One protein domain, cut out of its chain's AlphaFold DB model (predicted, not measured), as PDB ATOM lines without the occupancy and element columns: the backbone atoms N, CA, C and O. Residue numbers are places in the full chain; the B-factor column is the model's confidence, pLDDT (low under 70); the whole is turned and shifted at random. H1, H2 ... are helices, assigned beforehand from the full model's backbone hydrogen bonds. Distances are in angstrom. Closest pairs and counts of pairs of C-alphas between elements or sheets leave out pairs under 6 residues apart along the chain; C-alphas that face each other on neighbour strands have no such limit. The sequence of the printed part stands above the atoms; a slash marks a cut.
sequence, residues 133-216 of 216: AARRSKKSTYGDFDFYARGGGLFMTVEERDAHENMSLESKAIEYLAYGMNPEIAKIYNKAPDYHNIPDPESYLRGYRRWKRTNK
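This is residues 133 to 216 of the 216 residues of an uncharacterized protein of Vibrio nereis (UniProt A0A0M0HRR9). Three helices at wide angles to one another make a small core: the long H1, H3 near the middle, packed on residues 145 to 149 of H1, and H5, which crosses H1 and packs on H3 with residues 201 to 205. H2 lies past the last residues of H1, while H4 follows H3 at a corner and a long loop, residues 189 to 200, leads back to H5. The printed part has 84 residues with five named helices, H1 to H5 in order, and no named strand; the class is all helix. It is compact, with a radius of gyration of the C-alphas of 12.6 A and spans of 33 by 27 by 21 A.

Find C-alpha 133 at (159.303, 144.120, 138.089); from there H1 runs 26.0 A to residue 150. Next come H2, residues 158 to 166, 12.5 A, and H3, residues 169 to 179, 15.5 A. H4, residues 183 to 188, spans 8.8 A. H5, residues 201 to 214, runs 20.2 A to C-alpha 214 at (156.233, 157.085, 123.571).

Start at the hub, H3. It touches H1 at a steep tilt of 55 degrees, opposite ways, closest at the C-alphas of Ala 149 and Lys 172, 6.4 A. It touches H5, closest at C-alphas 174 and 201, 5.9 A, only just about perpendicular at 72 degrees. H3 and H4 only just touch, with 3 pairs of C-alphas within 8 A, and only at the corner, closest at C-alphas 176 and 183, 5.9 A. H1 and H5 only just touch, with 3 pairs, closest at C-alphas 142 and 208, 5.7 A. H2 is near H1 and apart from H4 and H5. Every O i to N i+4 pair is within hydrogen-bond range in H2, H3 and H4, against 12 of 14 in H1 and 9 of 10 in H5.

The two farthest C-alphas, those of Ala 133 and Glu 159, are 37.5 A apart. The printed part has no cut, and the link from H4 to H5 is long. Look for pLDDT under 70 at residues 140, 152 to 155 and 216.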
ATOM      1  N   ALA A 133     159.797 145.357 138.688       88.06
ATOM      2  CA  ALA A 133     159.303 144.120 138.089       88.06
ATOM      3  C   ALA A 133     157.878 144.278 137.518       88.06
ATOM      4  O   ALA A 133     157.621 143.900 136.375       88.06
ATOM      5  N   ALA A 134     156.962 144.913 138.261       86.88
ATOM      6  CA  ALA A 134     155.602 145.191 137.793       86.88
ATOM      7  C   ALA A 134     155.551 146.214 136.641       86.88
ATOM      8  O   ALA A 134     154.641 146.170 135.808       86.88
ATOM      9  N   ARG A 135     156.506 147.153 136.580       85.44
ATOM     10  CA  ARG A 135     156.653 148.090 135.452       85.44
ATOM     11  C   ARG A 135     157.189 147.377 134.210       85.44
ATOM     12  O   ARG A 135     156.651 147.570 133.119       85.44
ATOM     13  N   ARG A 136     158.220 146.551 134.386       82.06
ATOM     14  CA  ARG A 136     158.928 145.833 133.324       82.06
ATOM     15  C   ARG A 136     158.033 144.797 132.659       82.06
ATOM     16  O   ARG A 136     157.959 144.782 131.432       82.06
ATOM     17  N   SER A 137     157.266 144.034 133.440       81.25
ATOM     18  CA  SER A 137     156.310 143.054 132.905       81.25
ATOM     19  C   SER A 137     155.288 143.705 131.966       81.25
ATOM     20  O   SER A 137     155.101 143.239 130.848       81.25
ATOM     21  N   LYS A 138     154.717 144.856 132.348       73.56
ATOM     22  CA  LYS A 138     153.772 145.612 131.503       73.56
ATOM     23  C   LYS A 138     154.407 146.185 130.232       73.56
ATOM     24  O   LYS A 138     153.717 146.348 129.229       73.56
ATOM     25  N   LYS A 139     155.688 146.568 130.265       70.88
ATOM     26  CA  LYS A 139     156.387 147.096 129.079       70.88
ATOM     27  C   LYS A 139     156.728 145.973 128.098       70.88
ATOM     28  O   LYS A 139     156.517 146.145 126.900       70.88
ATOM     29  N   SER A 140     157.197 144.839 128.615       68.69
ATOM     30  CA  SER A 140     157.523 143.645 127.831       68.69
ATOM     31  C   SER A 140     156.302 143.129 127.054       68.69
ATOM     32  O   SER A 140     156.414 142.884 125.854       68.69
ATOM     33  N   THR A 141     155.110 143.119 127.668       80.25
ATOM     34  CA  THR A 141     153.876 142.669 126.996       80.25
ATOM     35  C   THR A 141     153.493 143.518 125.781       80.25
ATOM     36  O   THR A 141     153.017 142.981 124.788       80.25
ATOM     37  N   TYR A 142     153.709 144.841 125.806       89.06
ATOM     38  CA  TYR A 142     153.347 145.687 124.658       89.06
ATOM     39  C   TYR A 142     154.321 145.568 123.489       89.06
ATOM     40  O   TYR A 142     153.879 145.675 122.349       89.06
ATOM     41  N   GLY A 143     155.613 145.361 123.759       86.19
ATOM     42  CA  GLY A 143     156.611 145.139 122.712       86.19
ATOM     43  C   GLY A 143     156.393 143.809 121.994       86.19
ATOM     44  O   GLY A 143     156.317 143.783 120.768       86.19
ATOM     45  N   ASP A 144     156.204 142.730 122.758       87.25
ATOM     46  CA  ASP A 144     155.888 141.408 122.205       87.25
ATOM     47  C   ASP A 144     154.547 141.420 121.451       87.25
ATOM     48  O   ASP A 144     154.454 140.935 120.322       87.25
ATOM     49  N   PHE A 145     153.526 142.089 122.002       91.19
ATOM     50  CA  PHE A 145     152.270 142.304 121.285       91.19
ATOM     51  C   PHE A 145     152.437 143.147 120.014       91.19
ATOM     52  O   PHE A 145     151.788 142.844 119.021       91.19
ATOM     53  N   ASP A 146     153.276 144.191 119.995       90.88
ATOM     54  CA  ASP A 146     153.529 144.988 118.782       90.88
ATOM     55  C   ASP A 146     154.170 144.140 117.683       90.88
ATOM     56  O   ASP A 146     153.774 144.247 116.521       90.88
ATOM     57  N   PHE A 147     155.131 143.293 118.057       86.75
ATOM     58  CA  PHE A 147     155.781 142.359 117.147       86.75
ATOM     59  C   PHE A 147     154.767 141.375 116.558       86.75
ATOM     60  O   PHE A 147     154.613 141.315 115.337       86.75
ATOM     61  N   TYR A 148     154.007 140.693 117.422       88.88
ATOM     62  CA  TYR A 148     152.921 139.808 117.005       88.88
ATOM     63  C   TYR A 148     151.916 140.546 116.108       88.88
ATOM     64  O   TYR A 148     151.657 140.111 114.992       88.88
ATOM     65  N   ALA A 149     151.425 141.717 116.523       89.81
ATOM     66  CA  ALA A 149     150.373 142.438 115.816       89.81
ATOM     67  C   ALA A 149     150.787 142.936 114.420       89.81
ATOM     68  O   ALA A 149     149.927 143.009 113.530       89.81
ATOM     69  N   ARG A 150     152.065 143.302 114.228       85.25
ATOM     70  CA  ARG A 150     152.602 143.844 112.963       85.25
ATOM     71  C   ARG A 150     152.984 142.787 111.942       85.25
ATOM     72  O   ARG A 150     152.903 143.068 110.753       85.25
ATOM     73  N   GLY A 151     153.448 141.629 112.380       70.06
ATOM     74  CA  GLY A 151     154.071 140.673 111.477       70.06
ATOM     75  C   GLY A 151     154.032 139.300 112.090       70.06
ATOM     76  O   GLY A 151     155.065 138.811 112.540       70.06
ATOM     77  N   GLY A 152     152.821 138.732 112.112       61.25
ATOM     78  CA  GLY A 152     152.542 137.366 112.531       61.25
ATOM     79  C   GLY A 152     153.701 136.439 112.162       61.25
ATOM     80  O   GLY A 152     154.212 136.506 111.043       61.25
ATOM     81  N   GLY A 153     154.180 135.711 113.174       60.06
ATOM     82  CA  GLY A 153     155.573 135.306 113.331       60.06
ATOM     83  C   GLY A 153     156.255 134.689 112.108       60.06
ATOM     84  O   GLY A 153     155.634 134.171 111.183       60.06
ATOM     85  N   LEU A 154     157.589 134.666 112.165       61.31
ATOM     86  CA  LEU A 154     158.485 134.050 111.174       61.31
ATOM     87  C   LEU A 154     158.109 132.593 110.802       61.31
ATOM     88  O   LEU A 154     158.590 132.074 109.800       61.31
ATOM     89  N   PHE A 155     157.252 131.954 111.603       66.44
ATOM     90  CA  PHE A 155     156.865 130.548 111.541       66.44
ATOM     91  C   PHE A 155     155.408 130.301 111.107       66.44
ATOM     92  O   PHE A 155     154.988 129.148 111.094       66.44
ATOM     93  N   MET A 156     154.647 131.339 110.742       76.81
ATOM     94  CA  MET A 156     153.280 131.165 110.231       76.81
ATOM     95  C   MET A 156     153.265 130.556 108.824       76.81
ATOM     96  O   MET A 156     154.099 130.884 107.972       76.81
ATOM     97  N   THR A 157     152.256 129.727 108.553       79.50
ATOM     98  CA  THR A 157     151.891 129.343 107.183       79.50
ATOM     99  C   THR A 157     151.358 130.549 106.393       79.50
ATOM    100  O   THR A 157     150.998 131.580 106.963       79.50
ATOM    101  N   VAL A 158     151.294 130.436 105.061       79.88
ATOM    102  CA  VAL A 158     150.731 131.493 104.194       79.88
ATOM    103  C   VAL A 158     149.279 131.802 104.580       79.88
ATOM    104  O   VAL A 158     148.906 132.960 104.711       79.88
ATOM    105  N   GLU A 159     148.491 130.762 104.846       81.56
ATOM    106  CA  GLU A 159     147.077 130.870 105.220       81.56
ATOM    107  C   GLU A 159     146.893 131.548 106.586       81.56
ATOM    108  O   GLU A 159     146.036 132.418 106.744       81.56
ATOM    109  N   GLU A 160     147.727 131.200 107.572       81.75
ATOM    110  CA  GLU A 160     147.722 131.843 108.890       81.75
ATOM    111  C   GLU A 160     148.160 133.305 108.816       81.75
ATOM    112  O   GLU A 160     147.588 134.150 109.505       81.75
ATOM    113  N   ARG A 161     149.140 133.622 107.963       81.75
ATOM    114  CA  ARG A 161     149.579 135.002 107.749       81.75
ATOM    115  C   ARG A 161     148.461 135.845 107.146       81.75
ATOM    116  O   ARG A 161     148.184 136.917 107.680       81.75
ATOM    117  N   ASP A 162     147.792 135.353 106.107       82.75
ATOM    118  CA  ASP A 162     146.671 136.057 105.478       82.75
ATOM    119  C   ASP A 162     145.519 136.263 106.473       82.75
ATOM    120  O   ASP A 162     144.954 137.357 106.572       82.75
ATOM    121  N   ALA A 163     145.183 135.241 107.265       83.50
ATOM    122  CA  ALA A 163     144.181 135.365 108.319       83.50
ATOM    123  C   ALA A 163     144.590 136.423 109.358       83.50
ATOM    124  O   ALA A 163     143.793 137.298 109.705       83.50
ATOM    125  N   HIS A 164     145.844 136.395 109.806       86.44
ATOM    126  CA  HIS A 164     146.380 137.323 110.794       86.44
ATOM    127  C   HIS A 164     146.467 138.769 110.274       86.44
ATOM    128  O   HIS A 164     146.194 139.715 111.017       86.44
ATOM    129  N   GLU A 165     146.818 138.994 109.009       85.25
ATOM    130  CA  GLU A 165     146.815 140.333 108.402       85.25
ATOM    131  C   GLU A 165     145.407 140.938 108.366       85.25
ATOM    132  O   GLU A 165     145.243 142.128 108.648       85.25
ATOM    133  N   ASN A 166     144.394 140.106 108.128       87.12
ATOM    134  CA  ASN A 166     142.991 140.515 108.092       87.12
ATOM    135  C   ASN A 166     142.338 140.655 109.483       87.12
ATOM    136  O   ASN A 166     141.242 141.213 109.595       87.12
ATOM    137  N   MET A 167     142.981 140.189 110.559       90.25
ATOM    138  CA  MET A 167     142.461 140.344 111.921       90.25
ATOM    139  C   MET A 167     142.496 141.803 112.386       90.25
ATOM    140  O   MET A 167     143.510 142.503 112.286       90.25
ATOM    141  N   SER A 168     141.396 142.235 113.008       93.50
ATOM    142  CA  SER A 168     141.353 143.518 113.707       93.50
ATOM    143  C   SER A 168     142.372 143.556 114.854       93.50
ATOM    144  O   SER A 168     142.723 142.530 115.442       93.50
ATOM    145  N   LEU A 169     142.826 144.757 115.218       92.88
ATOM    146  CA  LEU A 169     143.742 144.933 116.349       92.88
ATOM    147  C   LEU A 169     143.130 144.444 117.678       92.88
ATOM    148  O   LEU A 169     143.856 143.976 118.550       92.88
ATOM    149  N   GLU A 170     141.807 144.533 117.819       94.88
ATOM    150  CA  GLU A 170     141.064 144.002 118.964       94.88
ATOM    151  C   GLU A 170     141.069 142.475 118.989       94.88
ATOM    152  O   GLU A 170     141.412 141.891 120.013       94.88
ATOM    153  N   SER A 171     140.805 141.823 117.855       93.94
ATOM    154  CA  SER A 171     140.893 140.361 117.735       93.94
ATOM    155  C   SER A 171     142.298 139.855 118.060       93.94
ATOM    156  O   SER A 171     142.446 138.887 118.803       93.94
ATOM    157  N   LYS A 172     143.333 140.557 117.580       93.62
ATOM    158  CA  LYS A 172     144.735 140.274 117.915       93.62
ATOM    159  C   LYS A 172     144.998 140.414 119.412       93.62
ATOM    160  O   LYS A 172     145.663 139.572 120.002       93.62
ATOM    161  N   ALA A 173     144.479 141.464 120.050       94.50
ATOM    162  CA  ALA A 173     144.639 141.652 121.492       94.50
ATOM    163  C   ALA A 173     143.936 140.553 122.297       94.50
ATOM    164  O   ALA A 173     144.519 140.050 123.250       94.50
ATOM    165  N   ILE A 174     142.724 140.153 121.903       95.25
ATOM    166  CA  ILE A 174     141.986 139.045 122.528       95.25
ATOM    167  C   ILE A 174     142.797 137.752 122.446       95.25
ATOM    168  O   ILE A 174     142.991 137.093 123.465       95.25
ATOM    169  N   GLU A 175     143.294 137.405 121.257       93.44
ATOM    170  CA  GLU A 175     144.094 136.195 121.065       93.44
ATOM    171  C   GLU A 175     145.379 136.240 121.901       93.44
ATOM    172  O   GLU A 175     145.644 135.326 122.681       93.44
ATOM    173  N   TYR A 176     146.131 137.338 121.823       93.25
ATOM    174  CA  TYR A 176     147.356 137.529 122.599       93.25
ATOM    175  C   TYR A 176     147.121 137.398 124.113       93.25
ATOM    176  O   TYR A 176     147.869 136.714 124.812       93.25
ATOM    177  N   LEU A 177     146.067 138.034 124.632       93.56
ATOM    178  CA  LEU A 177     145.726 137.985 126.053       93.56
ATOM    179  C   LEU A 177     145.272 136.591 126.493       93.56
ATOM    180  O   LEU A 177     145.608 136.191 127.605       93.56
ATOM    181  N   ALA A 178     144.576 135.843 125.634       93.94
ATOM    182  CA  ALA A 178     144.154 134.475 125.927       93.94
ATOM    183  C   ALA A 178     145.347 133.525 126.077       93.94
ATOM    184  O   ALA A 178     145.354 132.663 126.954       93.94
ATOM    185  N   TYR A 179     146.394 133.702 125.271       91.50
ATOM    186  CA  TYR A 179     147.642 132.959 125.449       91.50
ATOM    187  C   TYR A 179     148.523 133.527 126.572       91.50
ATOM    188  O   TYR A 179     149.361 132.809 127.128       91.50
ATOM    189  N   GLY A 180     148.361 134.805 126.923       87.94
ATOM    190  CA  GLY A 180     149.201 135.523 127.887       87.94
ATOM    191  C   GLY A 180     150.645 135.739 127.416       87.94
ATOM    192  O   GLY A 180     151.518 136.017 128.236       87.94
ATOM    193  N   MET A 181     150.905 135.535 126.125       87.56
ATOM    194  CA  MET A 181     152.177 135.706 125.416       87.56
ATOM    195  C   MET A 181     151.901 135.638 123.908       87.56
ATOM    196  O   MET A 181     150.772 135.354 123.502       87.56
ATOM    197  N   ASN A 182     152.930 135.828 123.083       88.06
ATOM    198  CA  ASN A 182     152.855 135.603 121.643       88.06
ATOM    199  C   ASN A 182     152.193 134.245 121.291       88.06
ATOM    200  O   ASN A 182     152.741 133.198 121.655       88.06
ATOM    201  N   PRO A 183     151.052 134.242 120.571       88.94
ATOM    202  CA  PRO A 183     150.334 133.024 120.193       88.94
ATOM    203  C   PRO A 183     151.188 131.996 119.445       88.94
ATOM    204  O   PRO A 183     151.049 130.799 119.678       88.94
ATOM    205  N   GLU A 184     152.127 132.435 118.606       84.81
ATOM    206  CA  GLU A 184     152.986 131.522 117.841       84.81
ATOM    207  C   GLU A 184     153.988 130.796 118.739       84.81
ATOM    208  O   GLU A 184     154.205 129.592 118.614       84.81
ATOM    209  N   ILE A 185     154.544 131.510 119.717       84.69
ATOM    210  CA  ILE A 185     155.409 130.910 120.734       84.69
ATOM    211  C   ILE A 185     154.588 129.956 121.611       84.69
ATOM    212  O   ILE A 185     155.027 128.846 121.909       84.69
ATOM    213  N   ALA A 186     153.367 130.345 121.981       88.31
ATOM    214  CA  ALA A 186     152.475 129.507 122.772       88.31
ATOM    215  C   ALA A 186     152.131 128.181 122.067       88.31
ATOM    216  O   ALA A 186     152.165 127.131 122.715       88.31
ATOM    217  N   LYS A 187     151.882 128.207 120.748       86.38
ATOM    218  CA  LYS A 187     151.675 127.004 119.920       86.38
ATOM    219  C   LYS A 187     152.891 126.072 119.952       86.38
ATOM    220  O   LYS A 187     152.715 124.875 120.158       86.38
ATOM    221  N   ILE A 188     154.115 126.602 119.828       85.19
ATOM    222  CA  ILE A 188     155.360 125.805 119.913       85.19
ATOM    223  C   ILE A 188     155.453 125.064 121.255       85.19
ATOM    224  O   ILE A 188     155.873 123.908 121.304       85.19
ATOM    225  N   TYR A 189     155.019 125.704 122.341       86.62
ATOM    226  CA  TYR A 189     155.000 125.105 123.676       86.62
ATOM    227  C   TYR A 189     153.733 124.291 123.992       86.62
ATOM    228  O   TYR A 189     153.560 123.879 125.140       86.62
ATOM    229  N   ASN A 190     152.844 124.041 123.020       90.62
ATOM    230  CA  ASN A 190     151.547 123.374 123.220       90.62
ATOM    231  C   ASN A 190     150.696 124.004 124.340       90.62
ATOM    232  O   ASN A 190     149.953 123.316 125.046       90.62
ATOM    233  N   LYS A 191     150.805 125.321 124.529       91.69
ATOM    234  CA  LYS A 191     150.008 126.056 125.511       91.69
ATOM    235  C   LYS A 191     148.635 126.357 124.917       91.69
ATOM    236  O   LYS A 191     148.547 126.958 123.854       91.69
ATOM    237  N   ALA A 192     147.567 125.972 125.613       92.06
ATOM    238  CA  ALA A 192     146.203 126.301 125.209       92.06
ATOM    239  C   ALA A 192     145.834 127.754 125.586       92.06
ATOM    240  O   ALA A 192     146.290 128.235 126.629       92.06
ATOM    241  N   PRO A 193     145.006 128.444 124.781       93.56
ATOM    242  CA  PRO A 193     144.489 129.764 125.130       93.56
ATOM    243  C   PRO A 193     143.395 129.668 126.205       93.56
ATOM    244  O   PRO A 193     142.558 128.764 126.174       93.56
ATOM    245  N   ASP A 194     143.357 130.638 127.118       93.62
ATOM    246  CA  ASP A 194     142.283 130.820 128.098       93.62
ATOM    247  C   ASP A 194     141.489 132.092 127.782       93.62
ATOM    248  O   ASP A 194     141.789 133.182 128.266       93.62
ATOM    249  N   TYR A 195     140.448 131.953 126.962       92.56
ATOM    250  CA  TYR A 195     139.555 133.065 126.617       92.56
ATOM    251  C   TYR A 195     138.597 133.457 127.752       92.56
ATOM    252  O   TYR A 195     137.962 134.508 127.674       92.56
ATOM    253  N   HIS A 196     138.457 132.629 128.791       90.12
ATOM    254  CA  HIS A 196     137.511 132.877 129.879       90.12
ATOM    255  C   HIS A 196     138.074 133.821 130.940       90.12
ATOM    256  O   HIS A 196     137.300 134.438 131.673       90.12
ATOM    257  N   ASN A 197     139.398 133.954 131.004       90.25
ATOM    258  CA  ASN A 197     140.085 134.741 132.018       90.25
ATOM    259  C   ASN A 197     141.037 135.789 131.417       90.25
ATOM    260  O   ASN A 197     142.150 135.992 131.906       90.25
ATOM    261  N   ILE A 198     140.605 136.466 130.348       91.06
ATOM    262  CA  ILE A 198     141.383 137.560 129.758       91.06
ATOM    263  C   ILE A 198     141.051 138.911 130.406       91.06
ATOM    264  O   ILE A 198     139.888 139.194 130.708       91.06
ATOM    265  N   PRO A 199     142.048 139.796 130.589       86.81
ATOM    266  CA  PRO A 199     141.801 141.204 130.880       86.81
ATOM    267  C   PRO A 199     140.959 141.871 129.784       86.81
ATOM    268  O   PRO A 199     141.000 141.453 128.630       86.81
ATOM    269  N   ASP A 200     140.267 142.965 130.126       91.88
ATOM    270  CA  ASP A 200     139.508 143.772 129.159       91.88
ATOM    271  C   ASP A 200     140.396 144.211 127.965       91.88
ATOM    272  O   ASP A 200     141.329 145.011 128.163       91.88
ATOM    273  N   PRO A 201     140.115 143.731 126.734       92.88
ATOM    274  CA  PRO A 201     140.941 144.003 125.560       92.88
ATOM    275  C   PRO A 201     141.069 145.496 125.252       92.88
ATOM    276  O   PRO A 201     142.157 145.966 124.915       92.88
ATOM    277  N   GLU A 202     140.007 146.284 125.433       92.94
ATOM    278  CA  GLU A 202     140.070 147.726 125.169       92.94
ATOM    279  C   GLU A 202     140.920 148.467 126.209       92.94
ATOM    280  O   GLU A 202     141.686 149.379 125.872       92.94
ATOM    281  N   SER A 203     140.873 148.060 127.479       89.69
ATOM    282  CA  SER A 203     141.797 148.573 128.498       89.69
ATOM    283  C   SER A 203     143.256 148.286 128.152       89.69
ATOM    284  O   SER A 203     144.089 149.197 128.263       89.69
ATOM    285  N   TYR A 204     143.558 147.077 127.677       91.38
ATOM    286  CA  TYR A 204     144.891 146.711 127.199       91.38
ATOM    287  C   TYR A 204     145.309 147.550 125.983       91.38
ATOM    288  O   TYR A 204     146.372 148.178 125.994       91.38
ATOM    289  N   LEU A 205     144.441 147.671 124.974       94.38
ATOM    290  CA  LEU A 205     144.700 148.456 123.767       94.38
ATOM    291  C   LEU A 205     144.908 149.943 124.051       94.38
ATOM    292  O   LEU A 205     145.749 150.579 123.414       94.38
ATOM    293  N   ARG A 206     144.199 150.531 125.021       92.25
ATOM    294  CA  ARG A 206     144.481 151.903 125.482       92.25
ATOM    295  C   ARG A 206     145.901 152.031 126.032       92.25
ATOM    296  O   ARG A 206     146.571 153.027 125.754       92.25
ATOM    297  N   GLY A 207     146.361 151.043 126.798       88.81
ATOM    298  CA  GLY A 207     147.741 150.954 127.274       88.81
ATOM    299  C   GLY A 207     148.745 150.855 126.128       88.81
ATOM    300  O   GLY A 207     149.638 151.699 126.028       88.81
ATOM    301  N   TYR A 208     148.525 149.915 125.211       91.62
ATOM    302  CA  TYR A 208     149.346 149.702 124.019       91.62
ATOM    303  C   TYR A 208     149.441 150.957 123.132       91.62
ATOM    304  O   TYR A 208     150.533 151.393 122.769       91.62
ATOM    305  N   ARG A 209     148.311 151.619 122.843       92.81
ATOM    306  CA  ARG A 209     148.266 152.860 122.045       92.81
ATOM    307  C   ARG A 209     149.056 153.998 122.703       92.81
ATOM    308  O   ARG A 209     149.628 154.811 121.982       92.81
ATOM    309  N   ARG A 210     149.094 154.087 124.042       88.19
ATOM    310  CA  ARG A 210     149.950 155.055 124.760       88.19
ATOM    311  C   ARG A 210     151.423 154.689 124.623       88.19
ATOM    312  O   ARG A 210     152.208 155.544 124.230       88.19
ATOM    313  N   TRP A 211     151.772 153.427 124.868       88.50
ATOM    314  CA  TRP A 211     153.141 152.924 124.725       88.50
ATOM    315  C   TRP A 211     153.709 153.183 123.318       88.50
ATOM    316  O   TRP A 211     154.824 153.686 123.193       88.50
ATOM    317  N   LYS A 212     152.911 152.961 122.263       87.94
ATOM    318  CA  LYS A 212     153.306 153.192 120.861       87.94
ATOM    319  C   LYS A 212     153.577 154.662 120.524       87.94
ATOM    320  O   LYS A 212     154.295 154.939 119.572       87.94
ATOM    321  N   ARG A 213     152.997 155.614 121.269       87.81
ATOM    322  CA  ARG A 213     153.289 157.052 121.100       87.81
ATOM    323  C   ARG A 213     154.610 157.456 121.748       87.81
ATOM    324  O   ARG A 213     155.202 158.427 121.307       87.81
ATOM    325  N   THR A 214     155.027 156.754 122.799       79.88
ATOM    326  CA  THR A 214     156.233 157.085 123.571       79.88
ATOM    327  C   THR A 214     157.495 156.419 123.018       79.88
ATOM    328  O   THR A 214     158.578 156.936 123.236       79.88
ATOM    329  N   ASN A 215     157.365 155.293 122.307       70.06
ATOM    330  CA  ASN A 215     158.490 154.519 121.755       70.06
ATOM    331  C   ASN A 215     158.552 154.604 120.217       70.06
ATOM    332  O   ASN A 215     158.797 153.594 119.557       70.06
ATOM    333  N   LYS A 216     158.221 155.766 119.648       53.88
ATOM    334  CA  LYS A 216     158.191 155.997 118.199       53.88
ATOM    335  C   LYS A 216     159.348 156.872 117.756       53.88
ATOM    336  O   LYS A 216     159.682 157.793 118.529       53.88
TER     337      LYS A 216